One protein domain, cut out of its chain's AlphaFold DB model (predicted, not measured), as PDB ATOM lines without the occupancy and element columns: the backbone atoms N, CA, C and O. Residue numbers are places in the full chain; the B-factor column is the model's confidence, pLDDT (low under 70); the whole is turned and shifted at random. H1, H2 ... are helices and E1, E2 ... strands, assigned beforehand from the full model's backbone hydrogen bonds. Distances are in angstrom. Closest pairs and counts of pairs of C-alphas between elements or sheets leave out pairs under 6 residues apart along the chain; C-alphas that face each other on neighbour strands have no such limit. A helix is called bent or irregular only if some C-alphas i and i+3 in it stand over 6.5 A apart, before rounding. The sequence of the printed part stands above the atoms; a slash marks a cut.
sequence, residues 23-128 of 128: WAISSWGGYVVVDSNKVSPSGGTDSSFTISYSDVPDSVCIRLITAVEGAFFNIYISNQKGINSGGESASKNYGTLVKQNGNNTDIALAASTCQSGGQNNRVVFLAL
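Overview. This is residues 23 to 128 of the 128 residues of the protein "PilS domain-containing protein" of Klebsiella pneumoniae (UniProt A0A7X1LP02). A twisted six-stranded sheet has two helices, H1 and H2, side by side over one face, toward its E6, E4 and E5 end, while the long link of residues 79 to 95 loops over the opposite face. The E1 and E2 end of the sheet reaches beyond the helices. The printed part has 106 residues with two named helices and six named strands, in the order E1, E2, E3, H1, E4, E5, H2, E6; the sheet runs E1, E2, E3, E6, E4, E5, with neighbours antiparallel, and the class is mixed, helices and strands. The whole is compact, with a radius of gyration of the C-alphas of 12.7 A and spans of 36 by 31 by 19 A.

Arrangement. The sheet is only just strongly twisted, its C-alphas up to 4.5 A off the best plane. E1, residues 23 to 25, E2, residues 31 to 37, and E3, residues 48 to 56, form a meander, each strand the antiparallel neighbour of the one before. E1 and E2 are a hairpin, with N 32 and O 24 2.8 A apart; E2 and E3 are another, with N 33 and O 52 at 2.8 A. E6, residues 121 to 127, is the neighbour of E3, with N 51 and O 125 at 2.8 A. E4, residues 74 to 78, is the antiparallel neighbour of E6, with N 122 and O 78 at 2.8 A, and forms a hairpin with the edge strand E5, residues 96 to 99, where N 96 and O 77 are 2.8 A apart. H1, residues 58 to 71, is on the sheet over E6 and E4 at a height of 9.0 A, along the strands, at 5 degrees to E6 on the local plane; its closest C-alphas to E6 are those of Asp 58 and Asn 121, 7.0 A apart. H2, residues 107 to 117, is on the same face, over E4 at a height of 8.5 A, along the strands; its closest C-alphas to E5 are those of Ala 110 and Val 98, 5.7 A apart. H1 and H2 touch, their closest C-alphas being those of Asp 58 and Cys 114, 4.9 A apart, and run opposite ways at a tilt of 38 degrees, only just steep. E3, H1, E4 and E5, H2, E6 are split strand-helix-strand units, two strands running the same way with another between them in the sheet, and each crossover is right-handed. In H2 every O i to N i+4 pair is within hydrogen-bond range; in H1, 6 of 10 are.

Along the chain. E1 begins at C-alpha 23, (173.108, 171.522, 121.079). E3 is 23.0 A long, E6 19.5 A and E2 18.3 A. H1 is 21.1 A long and irregular, with C-alphas 67 and 70 8.1 A apart; H2 is 15.4 A long. E6 ends at C-alpha 127, (180.608, 169.650, 135.632).

Size, cuts and confidence. The C-alphas of Ser 42 and Gly 118 are the two farthest apart, 35.9 A. The printed part has no cut, and the link from E4 to E5, 17 residues, is long. The mean pLDDT of the printed part is 88.7, and residues 84 to 91 are under 70.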
ATOM      1  N   TRP A  23     174.443 171.985 120.736       70.69
ATOM      2  CA  TRP A  23     173.108 171.522 121.079       70.69
ATOM      3  C   TRP A  23     172.742 170.214 120.392       70.69
ATOM      4  O   TRP A  23     173.214 169.900 119.302       70.69
ATOM      5  N   ALA A  24     171.893 169.449 121.061       81.06
ATOM      6  CA  ALA A  24     171.292 168.223 120.569       81.06
ATOM      7  C   ALA A  24     169.809 168.190 120.955       81.06
ATOM      8  O   ALA A  24     169.326 169.055 121.688       81.06
ATOM      9  N   ILE A  25     169.085 167.189 120.457       84.06
ATOM     10  CA  ILE A  25     167.689 166.940 120.817       84.06
ATOM     11  C   ILE A  25     167.628 165.662 121.650       84.06
ATOM     12  O   ILE A  25     168.218 164.643 121.293       84.06
ATOM     13  N   SER A  26     166.946 165.743 122.786       87.31
ATOM     14  CA  SER A  26     166.692 164.623 123.692       87.31
ATOM     15  C   SER A  26     165.595 163.695 123.158       87.31
ATOM     16  O   SER A  26     164.841 164.046 122.251       87.31
ATOM     17  N   SER A  27     165.453 162.509 123.755       90.56
ATOM     18  CA  SER A  27     164.430 161.533 123.349       90.56
ATOM     19  C   SER A  27     162.988 161.998 123.588       90.56
ATOM     20  O   SER A  27     162.075 161.457 122.973       90.56
ATOM     21  N   TRP A  28     162.774 163.000 124.444       91.44
ATOM     22  CA  TRP A  28     161.466 163.620 124.693       91.44
ATOM     23  C   TRP A  28     161.238 164.900 123.873       91.44
ATOM     24  O   TRP A  28     160.256 165.604 124.089       91.44
ATOM     25  N   GLY A  29     162.130 165.219 122.929       86.69
ATOM     26  CA  GLY A  29     161.988 166.364 122.026       86.69
ATOM     27  C   GLY A  29     162.459 167.707 122.592       86.69
ATOM     28  O   GLY A  29     162.424 168.701 121.871       86.69
ATOM     29  N   GLY A  30     162.939 167.750 123.839       88.25
ATOM     30  CA  GLY A  30     163.575 168.933 124.423       88.25
ATOM     31  C   GLY A  30     165.022 169.123 123.959       88.25
ATOM     32  O   GLY A  30     165.668 168.177 123.495       88.25
ATOM     33  N   TYR A  31     165.559 170.330 124.122       87.25
ATOM     34  CA  TYR A  31     166.941 170.653 123.777       87.25
ATOM     35  C   TYR A  31     167.918 170.174 124.848       87.25
ATOM     36  O   TYR A  31     167.653 170.252 126.046       87.25
ATOM     37  N   VAL A  32     169.092 169.743 124.400       89.00
ATOM     38  CA  VAL A  32     170.275 169.529 125.233       89.00
ATOM     39  C   VAL A  32     171.300 170.565 124.821       89.00
ATOM     40  O   VAL A  32     171.639 170.623 123.646       89.00
ATOM     41  N   VAL A  33     171.785 171.383 125.747       86.38
ATOM     42  CA  VAL A  33     172.763 172.441 125.474       86.38
ATOM     43  C   VAL A  33     173.966 172.293 126.385       86.38
ATOM     44  O   VAL A  33     173.808 172.209 127.602       86.38
ATOM     45  N   VAL A  34     175.157 172.326 125.793       86.38
ATOM     46  CA  VAL A  34     176.426 172.423 126.515       86.38
ATOM     47  C   VAL A  34     176.988 173.832 126.370       86.38
ATOM     48  O   VAL A  34     177.116 174.335 125.252       86.38
ATOM     49  N   ASP A  35     177.330 174.450 127.497       84.19
ATOM     50  CA  ASP A  35     177.871 175.811 127.554       84.19
ATOM     51  C   ASP A  35     178.950 175.926 128.642       84.19
ATOM     52  O   ASP A  35     178.877 175.252 129.670       84.19
ATOM     53  N   SER A  36     179.955 176.772 128.421       87.44
ATOM     54  CA  SER A  36     181.048 176.990 129.368       87.44
ATOM     55  C   SER A  36     180.587 177.764 130.601       87.44
ATOM     56  O   SER A  36     179.663 178.570 130.547       87.44
ATOM     57  N   ASN A  37     181.226 177.553 131.742       87.19
ATOM     58  CA  ASN A  37     180.858 178.177 133.007       87.19
ATOM     59  C   ASN A  37     182.125 178.542 133.800       87.19
ATOM     60  O   ASN A  37     183.244 178.171 133.444       87.19
ATOM     61  N   LYS A  38     181.955 179.319 134.867       89.19
ATOM     62  CA  LYS A  38     183.033 179.755 135.768       89.19
ATOM     63  C   LYS A  38     182.844 179.282 137.210       89.19
ATOM     64  O   LYS A  38     183.611 179.671 138.085       89.19
ATOM     65  N   VAL A  39     181.791 178.508 137.481       90.00
ATOM     66  CA  VAL A  39     181.542 177.948 138.814       90.00
ATOM     67  C   VAL A  39     182.386 176.693 138.977       90.00
ATOM     68  O   VAL A  39     182.017 175.607 138.546       90.00
ATOM     69  N   SER A  40     183.531 176.874 139.619       89.94
ATOM     70  CA  SER A  40     184.480 175.830 139.982       89.94
ATOM     71  C   SER A  40     185.288 176.292 141.202       89.94
ATOM     72  O   SER A  40     185.256 177.481 141.534       89.94
ATOM     73  N   PRO A  41     186.061 175.407 141.853       89.25
ATOM     74  CA  PRO A  41     186.980 175.817 142.915       89.25
ATOM     75  C   PRO A  41     188.018 176.867 142.481       89.25
ATOM     76  O   PRO A  41     188.455 177.658 143.308       89.25
ATOM     77  N   SER A  42     188.412 176.892 141.200       89.44
ATOM     78  CA  SER A  42     189.391 177.864 140.694       89.44
ATOM     79  C   SER A  42     188.768 179.212 140.327       89.44
ATOM     80  O   SER A  42     189.486 180.203 140.223       89.44
ATOM     81  N   GLY A  43     187.451 179.260 140.087       85.88
ATOM     82  CA  GLY A  43     186.739 180.463 139.644       85.88
ATOM     83  C   GLY A  43     187.177 180.991 138.271       85.88
ATOM     84  O   GLY A  43     186.771 182.085 137.875       85.88
ATOM     85  N   GLY A  44     188.018 180.241 137.549       87.06
ATOM     86  CA  GLY A  44     188.552 180.648 136.255       87.06
ATOM     87  C   GLY A  44     187.470 180.727 135.179       87.06
ATOM     88  O   GLY A  44     186.456 180.028 135.229       87.06
ATOM     89  N   THR A  45     187.683 181.561 134.166       84.75
ATOM     90  CA  THR A  45     186.841 181.550 132.960       84.75
ATOM     91  C   THR A  45     186.939 180.191 132.270       84.75
ATOM     92  O   THR A  45     188.033 179.643 132.167       84.75
ATOM     93  N   ASP A  46     185.805 179.653 131.808       84.50
ATOM     94  CA  ASP A  46     185.711 178.344 131.142       84.50
ATOM     95  C   ASP A  46     186.295 177.175 131.975       84.50
ATOM     96  O   ASP A  46     186.681 176.145 131.432       84.50
ATOM     97  N   SER A  47     186.348 177.322 133.307       88.00
ATOM     98  CA  SER A  47     186.874 176.318 134.253       88.00
ATOM     99  C   SER A  47     185.886 175.205 134.613       88.00
ATOM    100  O   SER A  47     186.152 174.397 135.496       88.00
ATOM    101  N   SER A  48     184.704 175.241 134.008       91.75
ATOM    102  CA  SER A  48     183.601 174.304 134.200       91.75
ATOM    103  C   SER A  48     182.670 174.405 132.995       91.75
ATOM    104  O   SER A  48     182.800 175.309 132.161       91.75
ATOM    105  N   PHE A  49     181.692 173.515 132.902       90.81
ATOM    106  CA  PHE A  49     180.650 173.591 131.885       90.81
ATOM    107  C   PHE A  49     179.321 173.071 132.417       90.81
ATOM    108  O   PHE A  49     179.257 172.306 133.375       90.81
ATOM    109  N   THR A  50     178.237 173.493 131.779       91.56
ATOM    110  CA  THR A  50     176.886 173.033 132.099       91.56
ATOM    111  C   THR A  50     176.289 172.252 130.956       91.56
ATOM    112  O   THR A  50     176.427 172.662 129.806       91.56
ATOM    113  N   ILE A  51     175.556 171.195 131.290       92.12
ATOM    114  CA  ILE A  51     174.663 170.480 130.385       92.12
ATOM    115  C   ILE A  51     173.230 170.799 130.813       92.12
ATOM    116  O   ILE A  51     172.793 170.409 131.893       92.12
ATOM    117  N   SER A  52     172.507 171.548 129.985       91.62
ATOM    118  CA  SER A  52     171.103 171.904 130.195       91.62
ATOM    119  C   SER A  52     170.199 171.016 129.351       91.62
ATOM    120  O   SER A  52     170.325 171.019 128.133       91.62
ATOM    121  N   TYR A  53     169.251 170.335 129.981       92.69
ATOM    122  CA  TYR A  53     168.157 169.621 129.333       92.69
ATOM    123  C   TYR A  53     166.870 170.424 129.505       92.69
ATOM    124  O   TYR A  53     166.536 170.760 130.638       92.69
ATOM    125  N   SER A  54     166.152 170.736 128.427       91.94
ATOM    126  CA  SER A  54     164.843 171.397 128.493       91.94
ATOM    127  C   SER A  54     163.688 170.428 128.302       91.94
ATOM    128  O   SER A  54     163.879 169.299 127.842       91.94
ATOM    129  N   ASP A  55     162.489 170.905 128.641       93.62
ATOM    130  CA  ASP A  55     161.212 170.227 128.391       93.62
ATOM    131  C   ASP A  55     161.184 168.797 128.946       93.62
ATOM    132  O   ASP A  55     160.582 167.898 128.367       93.62
ATOM    133  N   VAL A  56     161.899 168.572 130.052       95.88
ATOM    134  CA  VAL A  56     162.038 167.265 130.682       95.88
ATOM    135  C   VAL A  56     160.714 166.923 131.371       95.88
ATOM    136  O   VAL A  56     160.292 167.651 132.278       95.88
ATOM    137  N   PRO A  57     160.051 165.815 131.000       96.75
ATOM    138  CA  PRO A  57     158.883 165.344 131.731       96.75
ATOM    139  C   PRO A  57     159.245 165.035 133.183       96.75
ATOM    140  O   PRO A  57     160.322 164.508 133.453       96.75
ATOM    141  N   ASP A  58     158.345 165.309 134.117       95.62
ATOM    142  CA  ASP A  58     158.467 164.995 135.544       95.62
ATOM    143  C   ASP A  58     158.933 163.547 135.800       95.62
ATOM    144  O   ASP A  58     159.879 163.314 136.556       95.62
ATOM    145  N   SER A  59     158.351 162.588 135.075       93.00
ATOM    146  CA  SER A  59     158.690 161.159 135.109       93.00
ATOM    147  C   SER A  59     160.127 160.845 134.674       93.00
ATOM    148  O   SER A  59     160.691 159.829 135.086       93.00
ATOM    149  N   VAL A  60     160.738 161.706 133.856       96.94
ATOM    150  CA  VAL A  60     162.131 161.593 133.396       96.94
ATOM    151  C   VAL A  60     163.064 162.418 134.278       96.94
ATOM    152  O   VAL A  60     164.172 161.975 134.556       96.94
ATOM    153  N   CYS A  61     162.614 163.579 134.749       97.00
ATOM    154  CA  CYS A  61     163.394 164.572 135.483       97.00
ATOM    155  C   CYS A  61     164.117 163.959 136.686       97.00
ATOM    156  O   CYS A  61     165.345 164.035 136.769       97.00
ATOM    157  N   ILE A  62     163.391 163.250 137.557       95.44
ATOM    158  CA  ILE A  62     164.007 162.631 138.737       95.44
ATOM    159  C   ILE A  62     164.904 161.442 138.370       95.44
ATOM    160  O   ILE A  62     166.009 161.317 138.892       95.44
ATOM    161  N   ARG A  63     164.476 160.606 137.412       96.19
ATOM    162  CA  ARG A  63     165.239 159.430 136.960       96.19
ATOM    163  C   ARG A  63     166.577 159.845 136.364       96.19
ATOM    164  O   ARG A  63     167.595 159.238 136.679       96.19
ATOM    165  N   LEU A  64     166.565 160.896 135.548       95.50
ATOM    166  CA  LEU A  64     167.753 161.474 134.941       95.50
ATOM    167  C   LEU A  64     168.737 161.924 136.021       95.50
ATOM    168  O   LEU A  64     169.887 161.510 135.972       95.50
ATOM    169  N   ILE A  65     168.279 162.694 137.013       96.50
ATOM    170  CA  ILE A  65     169.119 163.172 138.122       96.50
ATOM    171  C   ILE A  65     169.720 161.995 138.889       96.50
ATOM    172  O   ILE A  65     170.939 161.879 138.956       96.50
ATOM    173  N   THR A  66     168.889 161.074 139.384       95.94
ATOM    174  CA  THR A  66     169.357 159.941 140.203       95.94
ATOM    175  C   THR A  66     170.332 159.017 139.474       95.94
ATOM    176  O   THR A  66     171.175 158.390 140.106       95.94
ATOM    177  N   ALA A  67     170.251 158.932 138.143       96.56
ATOM    178  CA  ALA A  67     171.136 158.079 137.358       96.56
ATOM    179  C   ALA A  67     172.559 158.642 137.234       96.56
ATOM    180  O   ALA A  67     173.504 157.873 137.069       96.56
ATOM    181  N   VAL A  68     172.717 159.968 137.268       95.06
ATOM    182  CA  VAL A  68     173.985 160.630 136.917       95.06
ATOM    183  C   VAL A  68     174.510 161.569 137.994       95.06
ATOM    184  O   VAL A  68     175.606 162.108 137.845       95.06
ATOM    185  N   GLU A  69     173.767 161.780 139.080       94.62
ATOM    186  CA  GLU A  69     174.075 162.804 140.077       94.62
ATOM    187  C   GLU A  69     175.489 162.705 140.640       94.62
ATOM    188  O   GLU A  69     176.113 163.738 140.870       94.62
ATOM    189  N   GLY A  70     176.034 161.497 140.804       92.56
ATOM    190  CA  GLY A  70     177.382 161.275 141.330       92.56
ATOM    191  C   GLY A  70     178.495 161.924 140.498       92.56
ATOM    192  O   GLY A  70     179.545 162.239 141.046       92.56
ATOM    193  N   ALA A  71     178.258 162.179 139.208       93.19
ATOM    194  CA  ALA A  71     179.251 162.745 138.295       93.19
ATOM    195  C   ALA A  71     179.281 164.284 138.270       93.19
ATOM    196  O   ALA A  71     180.207 164.864 137.708       93.19
ATOM    197  N   PHE A  72     178.281 164.956 138.847       94.94
ATOM    198  CA  PHE A  72     178.106 166.401 138.685       94.94
ATOM    199  C   PHE A  72     178.359 167.187 139.971       94.94
ATOM    200  O   PHE A  72     178.007 166.753 141.068       94.94
ATOM    201  N   PHE A  73     178.955 168.369 139.815       95.00
ATOM    202  CA  PHE A  73     179.345 169.277 140.892       95.00
ATOM    203  C   PHE A  73     178.124 169.936 141.541       95.00
ATOM    204  O   PHE A  73     177.942 169.829 142.750       95.00
ATOM    205  N   ASN A  74     177.255 170.542 140.726       96.44
ATOM    206  CA  ASN A  74     175.956 171.068 141.148       96.44
ATOM    207  C   ASN A  74     174.856 170.596 140.192       96.44
ATOM    208  O   ASN A  74     175.115 170.328 139.015       96.44
ATOM    209  N   ILE A  75     173.620 170.553 140.687       97.62
ATOM    210  CA  ILE A  75     172.433 170.237 139.889       97.62
ATOM    211  C   ILE A  75     171.347 171.260 140.198       97.62
ATOM    212  O   ILE A  75     171.040 171.511 141.367       97.62
ATOM    213  N   TYR A  76     170.757 171.825 139.147       96.81
ATOM    214  CA  TYR A  76     169.672 172.797 139.235       96.81
ATOM    215  C   TYR A  76     168.437 172.299 138.490       96.81
ATOM    216  O   TYR A  76     168.554 171.664 137.440       96.81
ATOM    217  N   ILE A  77     167.254 172.633 139.004       96.50
ATOM    218  CA  ILE A  77     165.974 172.371 138.341       96.50
ATOM    219  C   ILE A  77     165.175 173.666 138.272       96.50
ATOM    220  O   ILE A  77     165.041 174.380 139.261       96.50
ATOM    221  N   SER A  78     164.612 173.973 137.112       94.12
ATOM    222  CA  SER A  78     163.654 175.070 136.947       94.12
ATOM    223  C   SER A  78     162.428 174.590 136.182       94.12
ATOM    224  O   SER A  78     162.521 173.685 135.360       94.12
ATOM    225  N   ASN A  79     161.270 175.196 136.432       93.44
ATOM    226  CA  ASN A  79     160.035 174.876 135.718       93.44
ATOM    227  C   ASN A  79     159.851 175.857 134.551       93.44
ATOM    228  O   ASN A  79     158.948 176.689 134.541       93.44
ATOM    229  N   GLN A  80     160.783 175.802 133.599       87.56
ATOM    230  CA  GLN A  80     160.810 176.650 132.416       87.56
ATOM    231  C   GLN A  80     160.783 175.798 131.144       87.56
ATOM    232  O   GLN A  80     161.649 174.947 130.932       87.56
ATOM    233  N   LYS A  81     159.831 176.100 130.259       86.88
ATOM    234  CA  LYS A  81     159.760 175.511 128.922       86.88
ATOM    235  C   LYS A  81     160.938 175.978 128.061       86.88
ATOM    236  O   LYS A  81     161.243 177.171 128.019       86.88
ATOM    237  N   GLY A  82     161.554 175.049 127.336       82.81
ATOM    238  CA  GLY A  82     162.650 175.321 126.416       82.81
ATOM    239  C   GLY A  82     163.901 175.919 127.066       82.81
ATOM    240  O   GLY A  82     164.076 175.979 128.287       82.81
ATOM    241  N   ILE A  83     164.797 176.392 126.206       79.12
ATOM    242  CA  ILE A  83     165.979 177.162 126.592       79.12
ATOM    243  C   ILE A  83     165.746 178.573 126.070       79.12
ATOM    244  O   ILE A  83     165.762 178.795 124.858       79.12
ATOM    245  N   ASN A  84     165.459 179.516 126.973       65.00
ATOM    246  CA  ASN A  84     165.229 180.911 126.605       65.00
ATOM    247  C   ASN A  84     166.393 181.402 125.735       65.00
ATOM    248  O   ASN A  84     167.515 181.553 126.206       65.00
ATOM    249  N   SER A  85     166.105 181.644 124.455       47.56
ATOM    250  CA  SER A  85     167.080 182.081 123.445       47.56
ATOM    251  C   SER A  85     167.403 183.584 123.546       47.56
ATOM    252  O   SER A  85     168.097 184.139 122.696       47.56
ATOM    253  N   GLY A  86     166.917 184.252 124.596       44.19
ATOM    254  CA  GLY A  86     167.218 185.642 124.926       44.19
ATOM    255  C   GLY A  86     168.511 185.772 125.728       44.19
ATOM    256  O   GLY A  86     168.470 186.046 126.922       44.19
ATOM    257  N   GLY A  87     169.650 185.594 125.056       39.62
ATOM    258  CA  GLY A  87     170.982 185.912 125.578       39.62
ATOM    259  C   GLY A  87     171.700 184.751 126.272       39.62
ATOM    260  O   GLY A  87     171.093 183.921 126.939       39.62
ATOM    261  N   GLU A  88     173.028 184.734 126.144       41.22
ATOM    262  CA  GLU A  88     173.994 183.742 126.670       41.22
ATOM    263  C   GLU A  88     173.982 183.559 128.214       41.22
ATOM    264  O   GLU A  88     174.865 182.915 128.778       41.22
ATOM    265  N   SER A  89     172.991 184.123 128.912       45.38
ATOM    266  CA  SER A  89     173.002 184.361 130.358       45.38
ATOM    267  C   SER A  89     171.625 184.281 131.034       45.38
ATOM    268  O   SER A  89     171.477 184.806 132.137       45.38
ATOM    269  N   ALA A  90     170.621 183.599 130.464       53.16
ATOM    270  CA  ALA A  90     169.507 183.093 131.281       53.16
ATOM    271  C   ALA A  90     170.075 182.010 132.223       53.16
ATOM    272  O   ALA A  90     170.082 180.832 131.870       53.16
ATOM    273  N   SER A  91     170.679 182.487 133.325       61.16
ATOM    274  CA  SER A  91     171.754 181.907 134.144       61.16
ATOM    275  C   SER A  91     172.117 180.456 133.813       61.16
ATOM    276  O   SER A  91     171.318 179.534 133.961       61.16
ATOM    277  N   LYS A  92     173.376 180.218 133.432       76.31
ATOM    278  CA  LYS A  92     173.907 178.854 133.255       76.31
ATOM    279  C   LYS A  92     173.732 178.007 134.524       76.31
ATOM    280  O   LYS A  92     173.699 176.797 134.434       76.31
ATOM    281  N   ASN A  93     173.538 178.653 135.675       86.31
ATOM    282  CA  ASN A  93     173.205 178.056 136.966       86.31
ATOM    283  C   ASN A  93     171.809 178.531 137.418       86.31
ATOM    284  O   ASN A  93     171.681 179.212 138.436       86.31
ATOM    285  N   TYR A  94     170.780 178.311 136.596       85.62
ATOM    286  CA  TYR A  94     169.414 178.774 136.869       85.62
ATOM    287  C   TYR A  94     168.540 177.667 137.452       85.62
ATOM    288  O   TYR A  94     168.507 176.554 136.926       85.62
ATOM    289  N   GLY A  95     167.765 178.023 138.473       91.00
ATOM    290  CA  GLY A  95     166.765 177.162 139.095       91.00
ATOM    291  C   GLY A  95     167.058 176.860 140.560       91.00
ATOM    292  O   GLY A  95     168.018 177.360 141.146       91.00
ATOM    293  N   THR A  96     166.208 176.021 141.137       95.88
ATOM    294  CA  THR A  96     166.368 175.434 142.463       95.88
ATOM    295  C   THR A  96     167.618 174.560 142.480       95.88
ATOM    296  O   THR A  96     167.717 173.609 141.706       95.88
ATOM    297  N   LEU A  97     168.576 174.881 143.352       96.62
ATOM    298  CA  LEU A  97     169.778 174.081 143.577       96.62
ATOM    299  C   LEU A  97     169.400 172.839 144.390       96.62
ATOM    300  O   LEU A  97     169.146 172.939 145.585       96.62
ATOM    301  N   VAL A  98     169.359 171.680 143.737       97.56
ATOM    302  CA  VAL A  98     168.989 170.402 144.372       97.56
ATOM    303  C   VAL A  98     170.204 169.564 144.746       97.56
ATOM    304  O   VAL A  98     170.109 168.674 145.579       97.56
ATOM    305  N   LYS A  99     171.364 169.859 144.158       96.88
ATOM    306  CA  LYS A  99     172.650 169.317 144.593       96.88
ATOM    307  C   LYS A  99     173.672 170.433 144.613       96.88
ATOM    308  O   LYS A  99     173.887 171.073 143.586       96.88
ATOM    309  N   GLN A 100     174.326 170.606 145.752       94.50
ATOM    310  CA  GLN A 100     175.470 171.494 145.912       94.50
ATOM    311  C   GLN A 100     176.733 170.666 146.148       94.50
ATOM    312  O   GLN A 100     176.683 169.657 146.847       94.50
ATOM    313  N   ASN A 101     177.868 171.116 145.617       89.25
ATOM    314  CA  ASN A 101     179.153 170.489 145.894       89.25
ATOM    315  C   ASN A 101     179.403 170.307 147.401       89.25
ATOM    316  O   ASN A 101     179.165 171.217 148.195       89.25
ATOM    317  N   GLY A 102     179.925 169.135 147.765       86.25
ATOM    318  CA  GLY A 102     180.153 168.733 149.154       86.25
ATOM    319  C   GLY A 102     178.916 168.179 149.866       86.25
ATOM    320  O   GLY A 102     179.060 167.651 150.963       86.25
ATOM    321  N   ASN A 103     177.735 168.239 149.239       92.81
ATOM    322  CA  ASN A 103     176.482 167.729 149.786       92.81
ATOM    323  C   ASN A 103     175.887 166.624 148.901       92.81
ATOM    324  O   ASN A 103     176.135 166.546 147.693       92.81
ATOM    325  N   ASN A 104     175.047 165.790 149.514       94.88
ATOM    326  CA  ASN A 104     174.195 164.856 148.781       94.88
ATOM    327  C   ASN A 104     173.103 165.619 148.020       94.88
ATOM    328  O   ASN A 104     172.730 166.732 148.398       94.88
ATOM    329  N   THR A 105     172.570 165.012 146.962       97.12
ATOM    330  CA  THR A 105     171.394 165.552 146.274       97.12
ATOM    331  C   THR A 105     170.177 165.483 147.192       97.12
ATOM    332  O   THR A 105     169.866 164.432 147.755       97.12
ATOM    333  N   ASP A 106     169.447 166.586 147.305       97.69
ATOM    334  CA  ASP A 106     168.136 166.625 147.938       97.69
ATOM    335  C   ASP A 106     167.089 166.045 146.976       97.69
ATOM    336  O   ASP A 106     166.485 166.741 146.156       97.69
ATOM    337  N   ILE A 107     166.908 164.725 147.049       95.69
ATOM    338  CA  ILE A 107     165.976 163.974 146.197       95.69
ATOM    339  C   ILE A 107     164.522 164.396 146.431       95.69
ATOM    340  O   ILE A 107     163.732 164.401 145.487       95.69
ATOM    341  N   ALA A 108     164.156 164.775 147.659       97.00
ATOM    342  CA  ALA A 108     162.797 165.205 147.972       97.00
ATOM    343  C   ALA A 108     162.491 166.567 147.331       97.00
ATOM    344  O   ALA A 108     161.447 166.749 146.693       97.00
ATOM    345  N   LEU A 109     163.433 167.508 147.426       97.75
ATOM    346  CA  LEU A 109     163.342 168.793 146.743       97.75
ATOM    347  C   LEU A 109     163.374 168.623 145.221       97.75
ATOM    348  O   LEU A 109     162.581 169.247 144.517       97.75
ATOM    349  N   ALA A 110     164.238 167.747 144.702       97.38
ATOM    350  CA  ALA A 110     164.286 167.445 143.277       97.38
ATOM    351  C   ALA A 110     162.948 166.894 142.770       97.38
ATOM    352  O   ALA A 110     162.407 167.410 141.793       97.38
ATOM    353  N   ALA A 111     162.379 165.903 143.458       97.12
ATOM    354  CA  ALA A 111     161.109 165.293 143.079       97.12
ATOM    355  C   ALA A 111     159.954 166.303 143.099       97.12
ATOM    356  O   ALA A 111     159.231 166.411 142.109       97.12
ATOM    357  N   SER A 112     159.815 167.087 144.172       97.88
ATOM    358  CA  SER A 112     158.760 168.109 144.273       97.88
ATOM    359  C   SER A 112     158.910 169.216 143.224       97.88
ATOM    360  O   SER A 112     157.922 169.639 142.616       97.88
ATOM    361  N   THR A 113     160.146 169.635 142.931       97.69
ATOM    362  CA  THR A 113     160.416 170.617 141.870       97.69
ATOM    363  C   THR A 113     160.086 170.046 140.488       97.69
ATOM    364  O   THR A 113     159.421 170.719 139.703       97.69
ATOM    365  N   CYS A 114     160.484 168.802 140.190       97.62
ATOM    366  CA  CYS A 114     160.161 168.123 138.928       97.62
ATOM    367  C   CYS A 114     158.641 167.973 138.726       97.62
ATOM    368  O   CYS A 114     158.130 168.225 137.634       97.62
ATOM    369  N   GLN A 115     157.915 167.577 139.776       97.25
ATOM    370  CA  GLN A 115     156.458 167.414 139.748       97.25
ATOM    371  C   GLN A 115     155.754 168.737 139.439       97.25
ATOM    372  O   GLN A 115     154.869 168.784 138.587       97.25
ATOM    373  N   SER A 116     156.196 169.825 140.073       96.75
ATOM    374  CA  SER A 116     155.612 171.158 139.886       96.75
ATOM    375  C   SER A 116     155.749 171.671 138.447       96.75
ATOM    376  O   SER A 116     154.897 172.422 137.975       96.75
ATOM    377  N   GLY A 117     156.794 171.254 137.722       92.88
ATOM    378  CA  GLY A 117     157.014 171.666 136.334       92.88
ATOM    379  C   GLY A 117     156.319 170.819 135.274       92.88
ATOM    380  O   GLY A 117     156.260 171.249 134.119       92.88
ATOM    381  N   GLY A 118     155.797 169.637 135.620       95.31
ATOM    382  CA  GLY A 118     155.155 168.729 134.666       95.31
ATOM    383  C   GLY A 118     156.061 168.410 133.469       95.31
ATOM    384  O   GLY A 118     157.085 167.755 133.615       95.31
ATOM    385  N   GLN A 119     155.705 168.883 132.273       92.31
ATOM    386  CA  GLN A 119     156.494 168.675 131.043       92.31
ATOM    387  C   GLN A 119     157.516 169.783 130.753       92.31
ATOM    388  O   GLN A 119     158.260 169.703 129.785       92.31
ATOM    389  N   ASN A 120     157.557 170.830 131.574       92.12
ATOM    390  CA  ASN A 120     158.356 172.025 131.324       92.12
ATOM    391  C   ASN A 120     159.542 172.119 132.288       92.12
ATOM    392  O   ASN A 120     159.926 173.218 132.680       92.12
ATOM    393  N   ASN A 121     160.104 170.991 132.732       95.44
ATOM    394  CA  ASN A 121     161.296 171.047 133.572       95.44
ATOM    395  C   ASN A 121     162.531 171.321 132.721       95.44
ATOM    396  O   ASN A 121     162.732 170.725 131.665       95.44
ATOM    397  N   ARG A 122     163.408 172.175 133.232       93.88
ATOM    398  CA  ARG A 122     164.774 172.321 132.762       93.88
ATOM    399  C   ARG A 122     165.712 171.835 133.855       93.88
ATOM    400  O   ARG A 122     165.711 172.389 134.953       93.88
ATOM    401  N   VAL A 123     166.516 170.826 133.534       95.69
ATOM    402  CA  VAL A 123     167.527 170.256 134.430       95.69
ATOM    403  C   VAL A 123     168.900 170.701 133.955       95.69
ATOM    404  O   VAL A 123     169.239 170.537 132.785       95.69
ATOM    405  N   VAL A 124     169.689 171.276 134.854       95.00
ATOM    406  CA  VAL A 124     171.042 171.742 134.559       95.00
ATOM    407  C   VAL A 124     172.031 170.988 135.426       95.00
ATOM    408  O   VAL A 124     171.972 171.055 136.652       95.00
ATOM    409  N   PHE A 125     172.978 170.333 134.774       95.81
ATOM    410  CA  PHE A 125     174.097 169.662 135.411       95.81
ATOM    411  C   PHE A 125     175.365 170.490 135.228       95.81
ATOM    412  O   PHE A 125     175.733 170.790 134.095       95.81
ATOM    413  N   LEU A 126     176.031 170.859 136.319       95.06
ATOM    414  CA  LEU A 126     177.327 171.539 136.292       95.06
ATOM    415  C   LEU A 126     178.447 170.516 136.495       95.06
ATOM    416  O   LEU A 126     178.436 169.782 137.482       95.06
ATOM    417  N   ALA A 127     179.418 170.496 135.589       93.25
ATOM    418  CA  ALA A 127     180.608 169.650 135.632       93.25
ATOM    419  C   ALA A 127     181.887 170.501 135.651       93.25
ATOM    420  O   ALA A 127     181.880 171.648 135.190       93.25
ATOM    421  N   LEU A 128     182.961 169.924 136.195       90.31
ATOM    422  CA  LEU A 128     184.310 170.499 136.220       90.31
ATOM    423  C   LEU A 128     185.139 169.992 135.037       90.31
ATOM    424  O   LEU A 128     184.970 168.805 134.677       90.31
TER     425      LEU A 128